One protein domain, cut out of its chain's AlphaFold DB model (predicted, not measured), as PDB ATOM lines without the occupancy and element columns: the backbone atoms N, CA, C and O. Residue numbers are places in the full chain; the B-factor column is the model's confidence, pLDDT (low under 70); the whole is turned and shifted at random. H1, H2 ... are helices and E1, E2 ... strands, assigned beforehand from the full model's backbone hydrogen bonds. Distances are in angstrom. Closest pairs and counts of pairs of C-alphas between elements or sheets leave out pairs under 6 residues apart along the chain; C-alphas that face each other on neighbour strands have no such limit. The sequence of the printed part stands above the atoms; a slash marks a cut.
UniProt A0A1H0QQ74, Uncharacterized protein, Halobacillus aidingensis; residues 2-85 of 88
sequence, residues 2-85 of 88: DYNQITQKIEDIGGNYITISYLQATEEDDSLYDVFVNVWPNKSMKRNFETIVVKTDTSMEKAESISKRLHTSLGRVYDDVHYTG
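This is residues 2 to 85 of the 88 residues of an uncharacterized protein of Halobacillus aidingensis (UniProt A0A1H0QQ74). Two layers: a twisted four-stranded sheet with helices H1 and H2 over one face, the other bare. The 84 printed residues hold H1 E1 E2 E3 H2 E4; the mixed sheet runs E3 E2 E1 E4, class mixed. It is compact, radius of gyration of the C-alphas 12.9 A, spanning 41 by 24 by 20 A.

H1, residues 3 to 13, starts at C-alpha 3 (14.041, 6.089, 88.234). E1 is 15 to 24, 24.8 A; E2 33 to 41, 25.6 A; E3 50 to 58; H2 60 to 74, 20.7 A; E4 81 to 85, ending at C-alpha 85 (16.799, 8.837, 70.285).

E1, E2 and E3 form a meander of antiparallel neighbours in two hairpins: N 38 and O 19, N 52 and O 37, each 2.8 A. E4 is parallel to E1, N 82 and O 18 at 2.8 A. E3, H2, E4 make a split strand-helix-strand unit, two parallel strands joined through a helix, with a right-handed crossover. H2 is over E2 and E1, height 7.6 A; H1 is over E2, height 8.8 A. Both helices have every O i to N i+4 pair within hydrogen-bond range.

The farthest C-alphas, Glu 28 and Ser 44, are 40.8 A apart. The printed part has no cut; no link is long. Residues 43 to 44 and 46 to 47 have pLDDT under 70.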
ATOM      1  N   ASP A   2       9.848   3.545  87.578       90.25
ATOM      2  CA  ASP A   2      10.428   4.769  88.148       90.25
ATOM      3  C   ASP A   2      11.966   4.761  88.092       90.25
ATOM      4  O   ASP A   2      12.582   3.740  87.790       90.25
ATOM      5  N   TYR A   3      12.590   5.914  88.353       90.69
ATOM      6  CA  TYR A   3      14.041   6.089  88.234       90.69
ATOM      7  C   TYR A   3      14.843   5.145  89.140       90.69
ATOM      8  O   TYR A   3      15.839   4.589  88.689       90.69
ATOM      9  N   ASN A   4      14.392   4.918  90.376       93.25
ATOM     10  CA  ASN A   4      15.133   4.102  91.341       93.25
ATOM     11  C   ASN A   4      15.138   2.627  90.926       93.25
ATOM     12  O   ASN A   4      16.146   1.937  91.063       93.25
ATOM     13  N   GLN A   5      14.025   2.146  90.370       95.06
ATOM     14  CA  GLN A   5      13.947   0.798  89.806       95.06
ATOM     15  C   GLN A   5      14.884   0.617  88.602       95.06
ATOM     16  O   GLN A   5      15.461  -0.456  88.426       95.06
ATOM     17  N   ILE A   6      15.035   1.655  87.771       93.94
ATOM     18  CA  ILE A   6      15.928   1.629  86.605       93.94
ATOM     19  C   ILE A   6      17.385   1.563  87.066       93.94
ATOM     20  O   ILE A   6      18.116   0.686  86.613       93.94
ATOM     21  N   THR A   7      17.801   2.434  87.989       93.69
ATOM     22  CA  THR A   7      19.181   2.444  88.500       93.69
ATOM     23  C   THR A   7      19.535   1.137  89.190       93.69
ATOM     24  O   THR A   7      20.586   0.574  88.907       93.69
ATOM     25  N   GLN A   8      18.628   0.591  90.006       93.69
ATOM     26  CA  GLN A   8      18.857  -0.691  90.672       93.69
ATOM     27  C   GLN A   8      19.091  -1.823  89.660       93.69
ATOM     28  O   GLN A   8      20.024  -2.604  89.809       93.69
ATOM     29  N   LYS A   9      18.302  -1.877  88.578       93.62
ATOM     30  CA  LYS A   9      18.520  -2.855  87.501       93.62
ATOM     31  C   LYS A   9      19.867  -2.659  86.805       93.62
ATOM     32  O   LYS A   9      20.546  -3.644  86.541       93.62
ATOM     33  N   ILE A  10      20.265  -1.419  86.517       92.19
ATOM     34  CA  ILE A  10      21.566  -1.116  85.897       92.19
ATOM     35  C   ILE A  10      22.717  -1.586  86.798       92.19
ATOM     36  O   ILE A  10      23.675  -2.185  86.308       92.19
ATOM     37  N   GLU A  11      22.622  -1.354  88.108       90.88
ATOM     38  CA  GLU A  11      23.614  -1.809  89.089       90.88
ATOM     39  C   GLU A  11      23.674  -3.336  89.181       90.88
ATOM     40  O   GLU A  11      24.765  -3.905  89.134       90.88
ATOM     41  N   ASP A  12      22.520  -4.011  89.209       90.38
ATOM     42  CA  ASP A  12      22.432  -5.477  89.200       90.38
ATOM     43  C   ASP A  12      23.048  -6.093  87.930       90.38
ATOM     44  O   ASP A  12      23.566  -7.214  87.959       90.38
ATOM     45  N   ILE A  13      22.982  -5.374  86.804       90.00
ATOM     46  CA  ILE A  13      23.622  -5.760  85.539       90.00
ATOM     47  C   ILE A  13      25.131  -5.476  85.580       90.00
ATOM     48  O   ILE A  13      25.913  -6.235  85.005       90.00
ATOM     49  N   GLY A  14      25.555  -4.419  86.276       87.00
ATOM     50  CA  GLY A  14      26.921  -3.899  86.242       87.00
ATOM     51  C   GLY A  14      27.171  -2.980  85.054       87.00
ATOM     52  O   GLY A  14      28.206  -3.110  84.394       87.00
ATOM     53  N   GLY A  15      26.198  -2.119  84.746       83.75
ATOM     54  CA  GLY A  15      26.200  -1.260  83.567       83.75
ATOM     55  C   GLY A  15      27.436  -0.380  83.460       83.75
ATOM     56  O   GLY A  15      27.653   0.499  84.288       83.75
ATOM     57  N   ASN A  16      28.229  -0.632  82.421       85.44
ATOM     58  CA  ASN A  16      29.409   0.157  82.087       85.44
ATOM     59  C   ASN A  16      29.132   1.102  80.922       85.44
ATOM     60  O   ASN A  16      29.571   2.236  80.968       85.44
ATOM     61  N   TYR A  17      28.400   0.634  79.910       92.12
ATOM     62  CA  TYR A  17      27.950   1.435  78.772       92.12
ATOM     63  C   TYR A  17      26.429   1.349  78.692       92.12
ATOM     64  O   TYR A  17      25.866   0.251  78.740       92.12
ATOM     65  N   ILE A  18      25.759   2.497  78.635       95.25
ATOM     66  CA  ILE A  18      24.302   2.598  78.722       95.25
ATOM     67  C   ILE A  18      23.794   3.402  77.530       95.25
ATOM     68  O   ILE A  18      24.246   4.523  77.305       95.25
ATOM     69  N   THR A  19      22.813   2.876  76.796       95.94
ATOM     70  CA  THR A  19      22.102   3.650  75.768       95.94
ATOM     71  C   THR A  19      20.628   3.783  76.094       95.94
ATOM     72  O   THR A  19      20.037   2.942  76.772       95.94
ATOM     73  N   ILE A  20      20.040   4.890  75.653       96.38
ATOM     74  CA  ILE A  20      18.652   5.242  75.927       96.38
ATOM     75  C   ILE A  20      17.988   5.590  74.605       96.38
ATOM     76  O   ILE A  20      18.362   6.577  73.960       96.38
ATOM     77  N   SER A  21      16.992   4.791  74.248       95.69
ATOM     78  CA  SER A  21      16.256   4.892  72.995       95.69
ATOM     79  C   SER A  21      14.756   4.799  73.213       95.69
ATOM     80  O   SER A  21      14.267   4.420  74.284       95.69
ATOM     81  N   TYR A  22      14.019   5.152  72.169       94.94
ATOM     82  CA  TYR A  22      12.621   4.791  72.035       94.94
ATOM     83  C   TYR A  22      12.336   4.326  70.609       94.94
ATOM     84  O   TYR A  22      12.965   4.804  69.668       94.94
ATOM     85  N   LEU A  23      11.400   3.395  70.452       93.06
ATOM     86  CA  LEU A  23      10.976   2.860  69.152       93.06
ATOM     87  C   LEU A  23       9.460   2.680  69.118       93.06
ATOM     88  O   LEU A  23       8.814   2.708  70.164       93.06
ATOM     89  N   GLN A  24       8.901   2.533  67.920       91.19
ATOM     90  CA  GLN A  24       7.471   2.284  67.741       91.19
ATOM     91  C   GLN A  24       7.074   0.978  68.436       91.19
ATOM     92  O   GLN A  24       7.737  -0.043  68.266       91.19
ATOM     93  N   ALA A  25       6.010   1.021  69.235       86.38
ATOM     94  CA  ALA A  25       5.562  -0.122  70.029       86.38
ATOM     95  C   ALA A  25       5.090  -1.279  69.132       86.38
ATOM     96  O   ALA A  25       5.301  -2.451  69.442       86.38
ATOM     97  N   THR A  26       4.468  -0.947  67.997       82.00
ATOM     98  CA  THR A  26       4.015  -1.909  66.988       82.00
ATOM     99  C   THR A  26       4.141  -1.312  65.589       82.00
ATOM    100  O   THR A  26       4.065  -0.098  65.430       82.00
ATOM    101  N   GLU A  27       4.275  -2.161  64.567       74.69
ATOM    102  CA  GLU A  27       4.284  -1.721  63.159       74.69
ATOM    103  C   GLU A  27       2.905  -1.230  62.673       74.69
ATOM    104  O   GLU A  27       2.808  -0.564  61.646       74.69
ATOM    105  N   GLU A  28       1.829  -1.570  63.391       74.81
ATOM    106  CA  GLU A  28       0.448  -1.231  63.022       74.81
ATOM    107  C   GLU A  28      -0.012   0.121  63.589       74.81
ATOM    108  O   GLU A  28      -0.953   0.715  63.061       74.81
ATOM    109  N   ASP A  29       0.646   0.609  64.644       76.88
ATOM    110  CA  ASP A  29       0.310   1.856  65.335       76.88
ATOM    111  C   ASP A  29       1.556   2.743  65.491       76.88
ATOM    112  O   ASP A  29       2.332   2.618  66.443       76.88
ATOM    113  N   ASP A  30       1.720   3.678  64.552       77.75
ATOM    114  CA  ASP A  30       2.826   4.641  64.502       77.75
ATOM    115  C   ASP A  30       2.711   5.775  65.538       77.75
ATOM    116  O   ASP A  30       3.588   6.647  65.624       77.75
ATOM    117  N   SER A  31       1.647   5.764  66.349       85.19
ATOM    118  CA  SER A  31       1.392   6.759  67.389       85.19
ATOM    119  C   SER A  31       1.950   6.363  68.758       85.19
ATOM    120  O   SER A  31       2.133   7.233  69.624       85.19
ATOM    121  N   LEU A  32       2.264   5.076  68.950       93.25
ATOM    122  CA  LEU A  32       2.740   4.516  70.210       93.25
ATOM    123  C   LEU A  32       4.221   4.163  70.150       93.25
ATOM    124  O   LEU A  32       4.709   3.547  69.208       93.25
ATOM    125  N   TYR A  33       4.931   4.545  71.203       94.19
ATOM    126  CA  TYR A  33       6.361   4.351  71.354       94.19
ATOM    127  C   TYR A  33       6.670   3.760  72.722       94.19
ATOM    128  O   TYR A  33       6.075   4.138  73.738       94.19
ATOM    129  N   ASP A  34       7.678   2.902  72.737       94.81
ATOM    130  CA  ASP A  34       8.241   2.287  73.923       94.81
ATOM    131  C   ASP A  34       9.632   2.870  74.191       94.81
ATOM    132  O   ASP A  34      10.384   3.163  73.267       94.81
ATOM    133  N   VAL A  35       9.975   3.058  75.464       95.94
ATOM    134  CA  VAL A  35      11.256   3.616  75.919       95.94
ATOM    135  C   VAL A  35      12.097   2.523  76.557       95.94
ATOM    136  O   VAL A  35      11.645   1.848  77.491       95.94
ATOM    137  N   PHE A  36      13.353   2.435  76.132       95.94
ATOM    138  CA  PHE A  36      14.295   1.411  76.553       95.94
ATOM    139  C   PHE A  36      15.570   2.024  77.118       95.94
ATOM    140  O   PHE A  36      16.037   3.083  76.697       95.94
ATOM    141  N   VAL A  37      16.143   1.318  78.087       95.81
ATOM    142  CA  VAL A  37      17.506   1.538  78.560       95.81
ATOM    143  C   VAL A  37      18.274   0.254  78.328       95.81
ATOM    144  O   VAL A  37      17.980  -0.778  78.926       95.81
ATOM    145  N   ASN A  38      19.251   0.321  77.446       94.94
ATOM    146  CA  ASN A  38      20.112  -0.786  77.086       94.94
ATOM    147  C   ASN A  38      21.407  -0.694  77.885       94.94
ATOM    148  O   ASN A  38      21.995   0.381  78.002       94.94
ATOM    149  N   VAL A  39      21.846  -1.814  78.444       94.44
ATOM    150  CA  VAL A  39      22.956  -1.865  79.392       94.44
ATOM    151  C   VAL A  39      23.953  -2.921  78.947       94.44
ATOM    152  O   VAL A  39      23.649  -4.112  78.886       94.44
ATOM    153  N   TRP A  40      25.178  -2.481  78.683       92.06
ATOM    154  CA  TRP A  40      26.315  -3.348  78.425       92.06
ATOM    155  C   TRP A  40      27.173  -3.412  79.684       92.06
ATOM    156  O   TRP A  40      27.742  -2.397  80.109       92.06
ATOM    157  N   PRO A  41      27.271  -4.591  80.308       86.38
ATOM    158  CA  PRO A  41      28.092  -4.749  81.487       86.38
ATOM    159  C   PRO A  41      29.586  -4.728  81.137       86.38
ATOM    160  O   PRO A  41      29.991  -4.968  79.997       86.38
ATOM    161  N   ASN A  42      30.435  -4.438  82.126       79.38
ATOM    162  CA  ASN A  42      31.888  -4.518  81.948       79.38
ATOM    163  C   ASN A  42      32.319  -5.962  81.599       79.38
ATOM    164  O   ASN A  42      31.720  -6.921  82.079       79.38
ATOM    165  N   LYS A  43      33.413  -6.130  80.842       67.50
ATOM    166  CA  LYS A  43      33.994  -7.427  80.425       67.50
ATOM    167  C   LYS A  43      34.256  -8.405  81.578       67.50
ATOM    168  O   LYS A  43      34.363  -9.603  81.346       67.50
ATOM    169  N   SER A  44      34.392  -7.899  82.803       69.56
ATOM    170  CA  SER A  44      34.594  -8.706  84.010       69.56
ATOM    171  C   SER A  44      33.305  -9.334  84.562       69.56
ATOM    172  O   SER A  44      33.379 -10.251  85.380       69.56
ATOM    173  N   MET A  45      32.127  -8.859  84.145       70.94
ATOM    174  CA  MET A  45      30.832  -9.434  84.515       70.94
ATOM    175  C   MET A  45      30.497 -10.619  83.604       70.94
ATOM    176  O   MET A  45      30.732 -10.587  82.401       70.94
ATOM    177  N   LYS A  46      29.880 -11.664  84.168       69.56
ATOM    178  CA  LYS A  46      29.381 -12.820  83.397       69.56
ATOM    179  C   LYS A  46      28.057 -12.553  82.669       69.56
ATOM    180  O   LYS A  46      27.583 -13.436  81.956       69.56
ATOM    181  N   ARG A  47      27.416 -11.406  82.914       69.00
ATOM    182  CA  ARG A  47      26.145 -11.048  82.277       69.00
ATOM    183  C   ARG A  47      26.388 -10.556  80.856       69.00
ATOM    184  O   ARG A  47      27.403  -9.927  80.576       69.00
ATOM    185  N   ASN A  48      25.435 -10.853  79.984       79.50
ATOM    186  CA  ASN A  48      25.390 -10.300  78.639       79.50
ATOM    187  C   ASN A  48      24.663  -8.949  78.657       79.50
ATOM    188  O   ASN A  48      24.120  -8.541  79.680       79.50
ATOM    189  N   PHE A  49      24.676  -8.277  77.508       87.62
ATOM    190  CA  PHE A  49      23.792  -7.155  77.196       87.62
ATOM    191  C   PHE A  49      22.359  -7.393  77.699       87.62
ATOM    192  O   PHE A  49      21.801  -8.465  77.454       87.62
ATOM    193  N   GLU A  50      21.765  -6.391  78.351       92.19
ATOM    194  CA  GLU A  50      20.365  -6.431  78.782       92.19
ATOM    195  C   GLU A  50      19.611  -5.147  78.430       92.19
ATOM    196  O   GLU A  50      20.153  -4.043  78.478       92.19
ATOM    197  N   THR A  51      18.321  -5.307  78.140       94.31
ATOM    198  CA  THR A  51      17.392  -4.216  77.844       94.31
ATOM    199  C   THR A  51      16.381  -4.063  78.977       94.31
ATOM    200  O   THR A  51      15.721  -5.017  79.388       94.31
ATOM    201  N   ILE A  52      16.220  -2.838  79.467       94.81
ATOM    202  CA  ILE A  52      15.238  -2.454  80.479       94.81
ATOM    203  C   ILE A  52      14.120  -1.672  79.791       94.81
ATOM    204  O   ILE A  52      14.332  -0.554  79.325       94.81
ATOM    205  N   VAL A  53      12.909  -2.228  79.786       95.38
ATOM    206  CA  VAL A  53      11.711  -1.517  79.316       95.38
ATOM    207  C   VAL A  53      11.261  -0.527  80.388       95.38
ATOM    208  O   VAL A  53      10.846  -0.917  81.484       95.38
ATOM    209  N   VAL A  54      11.349   0.768  80.098       95.25
ATOM    210  CA  VAL A  54      11.022   1.828  81.062       95.25
ATOM    211  C   VAL A  54       9.544   2.180  81.018       95.25
ATOM    212  O   VAL A  54       8.891   2.324  82.063       95.25
ATOM    213  N   LYS A  55       9.021   2.357  79.808       95.44
ATOM    214  CA  LYS A  55       7.651   2.787  79.561       95.44
ATOM    215  C   LYS A  55       7.202   2.242  78.216       95.44
ATOM    216  O   LYS A  55       7.958   2.370  77.267       95.44
ATOM    217  N   THR A  56       5.992   1.701  78.163       94.06
ATOM    218  CA  THR A  56       5.357   1.287  76.914       94.06
ATOM    219  C   THR A  56       4.174   2.181  76.564       94.06
ATOM    220  O   THR A  56       3.684   2.923  77.438       94.06
ATOM    221  N   ASP A  57       3.736   2.092  75.310       92.75
ATOM    222  CA  ASP A  57       2.484   2.647  74.783       92.75
ATOM    223  C   ASP A  57       2.318   4.134  75.118       92.75
ATOM    224  O   ASP A  57       1.331   4.579  75.718       92.75
ATOM    225  N   THR A  58       3.344   4.928  74.818       92.81
ATOM    226  CA  THR A  58       3.327   6.374  75.047       92.81
ATOM    227  C   THR A  58       3.455   7.146  73.741       92.81
ATOM    228  O   THR A  58       4.010   6.652  72.771       92.81
ATOM    229  N   SER A  59       2.988   8.396  73.718       94.06
ATOM    230  CA  SER A  59       3.211   9.267  72.562       94.06
ATOM    231  C   SER A  59       4.702   9.535  72.333       94.06
ATOM    232  O   SER A  59       5.481   9.574  73.294       94.06
ATOM    233  N   MET A  60       5.072   9.806  71.079       93.56
ATOM    234  CA  MET A  60       6.443  10.132  70.663       93.56
ATOM    235  C   MET A  60       7.078  11.239  71.519       93.56
ATOM    236  O   MET A  60       8.138  11.037  72.106       93.56
ATOM    237  N   GLU A  61       6.411  12.390  71.667       94.44
ATOM    238  CA  GLU A  61       6.931  13.528  72.445       94.44
ATOM    239  C   GLU A  61       7.223  13.147  73.902       94.44
ATOM    240  O   GLU A  61       8.175  13.622  74.529       94.44
ATOM    241  N   LYS A  62       6.396  12.261  74.465       95.50
ATOM    242  CA  LYS A  62       6.552  11.794  75.838       95.50
ATOM    243  C   LYS A  62       7.661  10.751  75.946       95.50
ATOM    244  O   LYS A  62       8.421  10.819  76.909       95.50
ATOM    245  N   ALA A  63       7.796   9.853  74.971       95.00
ATOM    246  CA  ALA A  63       8.922   8.926  74.878       95.00
ATOM    247  C   ALA A  63      10.256   9.682  74.790       95.00
ATOM    248  O   ALA A  63      11.180   9.421  75.567       95.00
ATOM    249  N   GLU A  64      10.320  10.701  73.932       95.12
ATOM    250  CA  GLU A  64      11.483  11.570  73.772       95.12
ATOM    251  C   GLU A  64      11.803  12.328  75.068       95.12
ATOM    252  O   GLU A  64      12.947  12.340  75.533       95.12
ATOM    253  N   SER A  65      10.787  12.924  75.700       96.12
ATOM    254  CA  SER A  65      10.947  13.652  76.962       96.12
ATOM    255  C   SER A  65      11.468  12.753  78.085       96.12
ATOM    256  O   SER A  65      12.385  13.142  78.815       96.12
ATOM    257  N   ILE A  66      10.923  11.538  78.216       95.38
ATOM    258  CA  ILE A  66      11.387  10.543  79.193       95.38
ATOM    259  C   ILE A  66      12.842  10.172  78.905       95.38
ATOM    260  O   ILE A  66      13.669  10.242  79.811       95.38
ATOM    261  N   SER A  67      13.173   9.856  77.654       95.50
ATOM    262  CA  SER A  67      14.517   9.433  77.246       95.50
ATOM    263  C   SER A  67      15.575  10.507  77.517       95.50
ATOM    264  O   SER A  67      16.610  10.229  78.121       95.50
ATOM    265  N   LYS A  68      15.287  11.774  77.185       95.75
ATOM    266  CA  LYS A  68      16.173  12.918  77.484       95.75
ATOM    267  C   LYS A  68      16.361  13.144  78.986       95.75
ATOM    268  O   LYS A  68      17.464  13.468  79.440       95.75
ATOM    269  N   ARG A  69      15.292  12.977  79.774       95.75
ATOM    270  CA  ARG A  69      15.361  13.070  81.241       95.75
ATOM    271  C   ARG A  69      16.200  11.942  81.826       95.75
ATOM    272  O   ARG A  69      17.034  12.215  82.681       95.75
ATOM    273  N   LEU A  70      16.022  10.713  81.346       95.81
ATOM    274  CA  LEU A  70      16.833   9.568  81.758       95.81
ATOM    275  C   LEU A  70      18.305   9.788  81.429       95.81
ATOM    276  O   LEU A  70      19.127   9.616  82.316       95.81
ATOM    277  N   HIS A  71      18.632  10.250  80.220       96.19
ATOM    278  CA  HIS A  71      20.008  10.570  79.828       96.19
ATOM    279  C   HIS A  71      20.653  11.570  80.787       96.19
ATOM    280  O   HIS A  71      21.746  11.342  81.292       96.19
ATOM    281  N   THR A  72      19.930  12.641  81.116       95.44
ATOM    282  CA  THR A  72      20.427  13.660  82.045       95.44
ATOM    283  C   THR A  72      20.611  13.116  83.462       95.44
ATOM    284  O   THR A  72      21.587  13.458  84.123       95.44
ATOM    285  N   SER A  73      19.668  12.313  83.960       95.12
ATOM    286  CA  SER A  73      19.725  11.786  85.328       95.12
ATOM    287  C   SER A  73      20.769  10.680  85.474       95.12
ATOM    288  O   SER A  73      21.579  10.737  86.394       95.12
ATOM    289  N   LEU A  74      20.790   9.715  84.551       94.25
ATOM    290  CA  LEU A  74      21.745   8.609  84.544       94.25
ATOM    291  C   LEU A  74      23.166   9.108  84.271       94.25
ATOM    292  O   LEU A  74      24.084   8.659  84.943       94.25
ATOM    293  N   GLY A  75      23.355  10.097  83.391       94.00
ATOM    294  CA  GLY A  75      24.669  10.697  83.123       94.00
ATOM    295  C   GLY A  75      25.282  11.467  84.303       94.00
ATOM    296  O   GLY A  75      26.422  11.909  84.224       94.00
ATOM    297  N   ARG A  76      24.548  11.656  85.411       92.94
ATOM    298  CA  ARG A  76      25.113  12.166  86.679       92.94
ATOM    299  C   ARG A  76      25.689  11.062  87.565       92.94
ATOM    300  O   ARG A  76      26.355  11.377  88.545       92.94
ATOM    301  N   VAL A  77      25.356   9.808  87.273       90.94
ATOM    302  CA  VAL A  77      25.687   8.630  88.088       90.94
ATOM    303  C   VAL A  77      26.644   7.702  87.344       90.94
ATOM    304  O   VAL A  77      27.540   7.140  87.962       90.94
ATOM    305  N   TYR A  78      26.468   7.562  86.030       91.00
ATOM    306  CA  TYR A  78      27.266   6.705  85.162       91.00
ATOM    307  C   TYR A  78      28.011   7.555  84.131       91.00
ATOM    308  O   TYR A  78      27.448   8.500  83.580       91.00
ATOM    309  N   ASP A  79      29.262   7.190  83.854       87.50
ATOM    310  CA  ASP A  79      30.154   7.983  83.001       87.50
ATOM    311  C   ASP A  79      29.883   7.816  81.493       87.50
ATOM    312  O   ASP A  79      30.211   8.705  80.710       87.50
ATOM    313  N   ASP A  80      29.280   6.699  81.071       93.31
ATOM    314  CA  ASP A  80      29.160   6.311  79.655       93.31
ATOM    315  C   ASP A  80      27.692   6.068  79.256       93.31
ATOM    316  O   ASP A  80      27.257   4.955  78.944       93.31
ATOM    317  N   VAL A  81      26.894   7.138  79.340       95.19
ATOM    318  CA  VAL A  81      25.462   7.146  79.002       95.19
ATOM    319  C   VAL A  81      25.234   7.906  77.702       95.19
ATOM    320  O   VAL A  81      25.602   9.072  77.594       95.19
ATOM    321  N   HIS A  82      24.556   7.279  76.742       95.75
ATOM    322  CA  HIS A  82      24.275   7.863  75.431       95.75
ATOM    323  C   HIS A  82      22.780   7.900  75.149       95.75
ATOM    324  O   HIS A  82      22.062   6.917  75.315       95.75
ATOM    325  N   TYR A  83      22.310   9.044  74.671       93.88
ATOM    326  CA  TYR A  83      20.973   9.175  74.110       93.88
ATOM    327  C   TYR A  83      21.032   8.918  72.603       93.88
ATOM    328  O   TYR A  83      21.638   9.701  71.871       93.88
ATOM    329  N   THR A  84      20.407   7.834  72.145       92.31
ATOM    330  CA  THR A  84      20.363   7.468  70.718       92.31
ATOM    331  C   THR A  84      19.095   7.976  70.032       92.31
ATOM    332  O   THR A  84      19.108   8.213  68.828       92.31
ATOM    333  N   GLY A  85      18.039   8.260  70.799       87.56
ATOM    334  CA  GLY A  85      16.799   8.837  70.285       87.56
ATOM    335  C   GLY A  85      15.866   7.803  69.669       87.56
ATOM    336  O   GLY A  85      15.768   6.689  70.183       87.56
TER     337      GLY A  85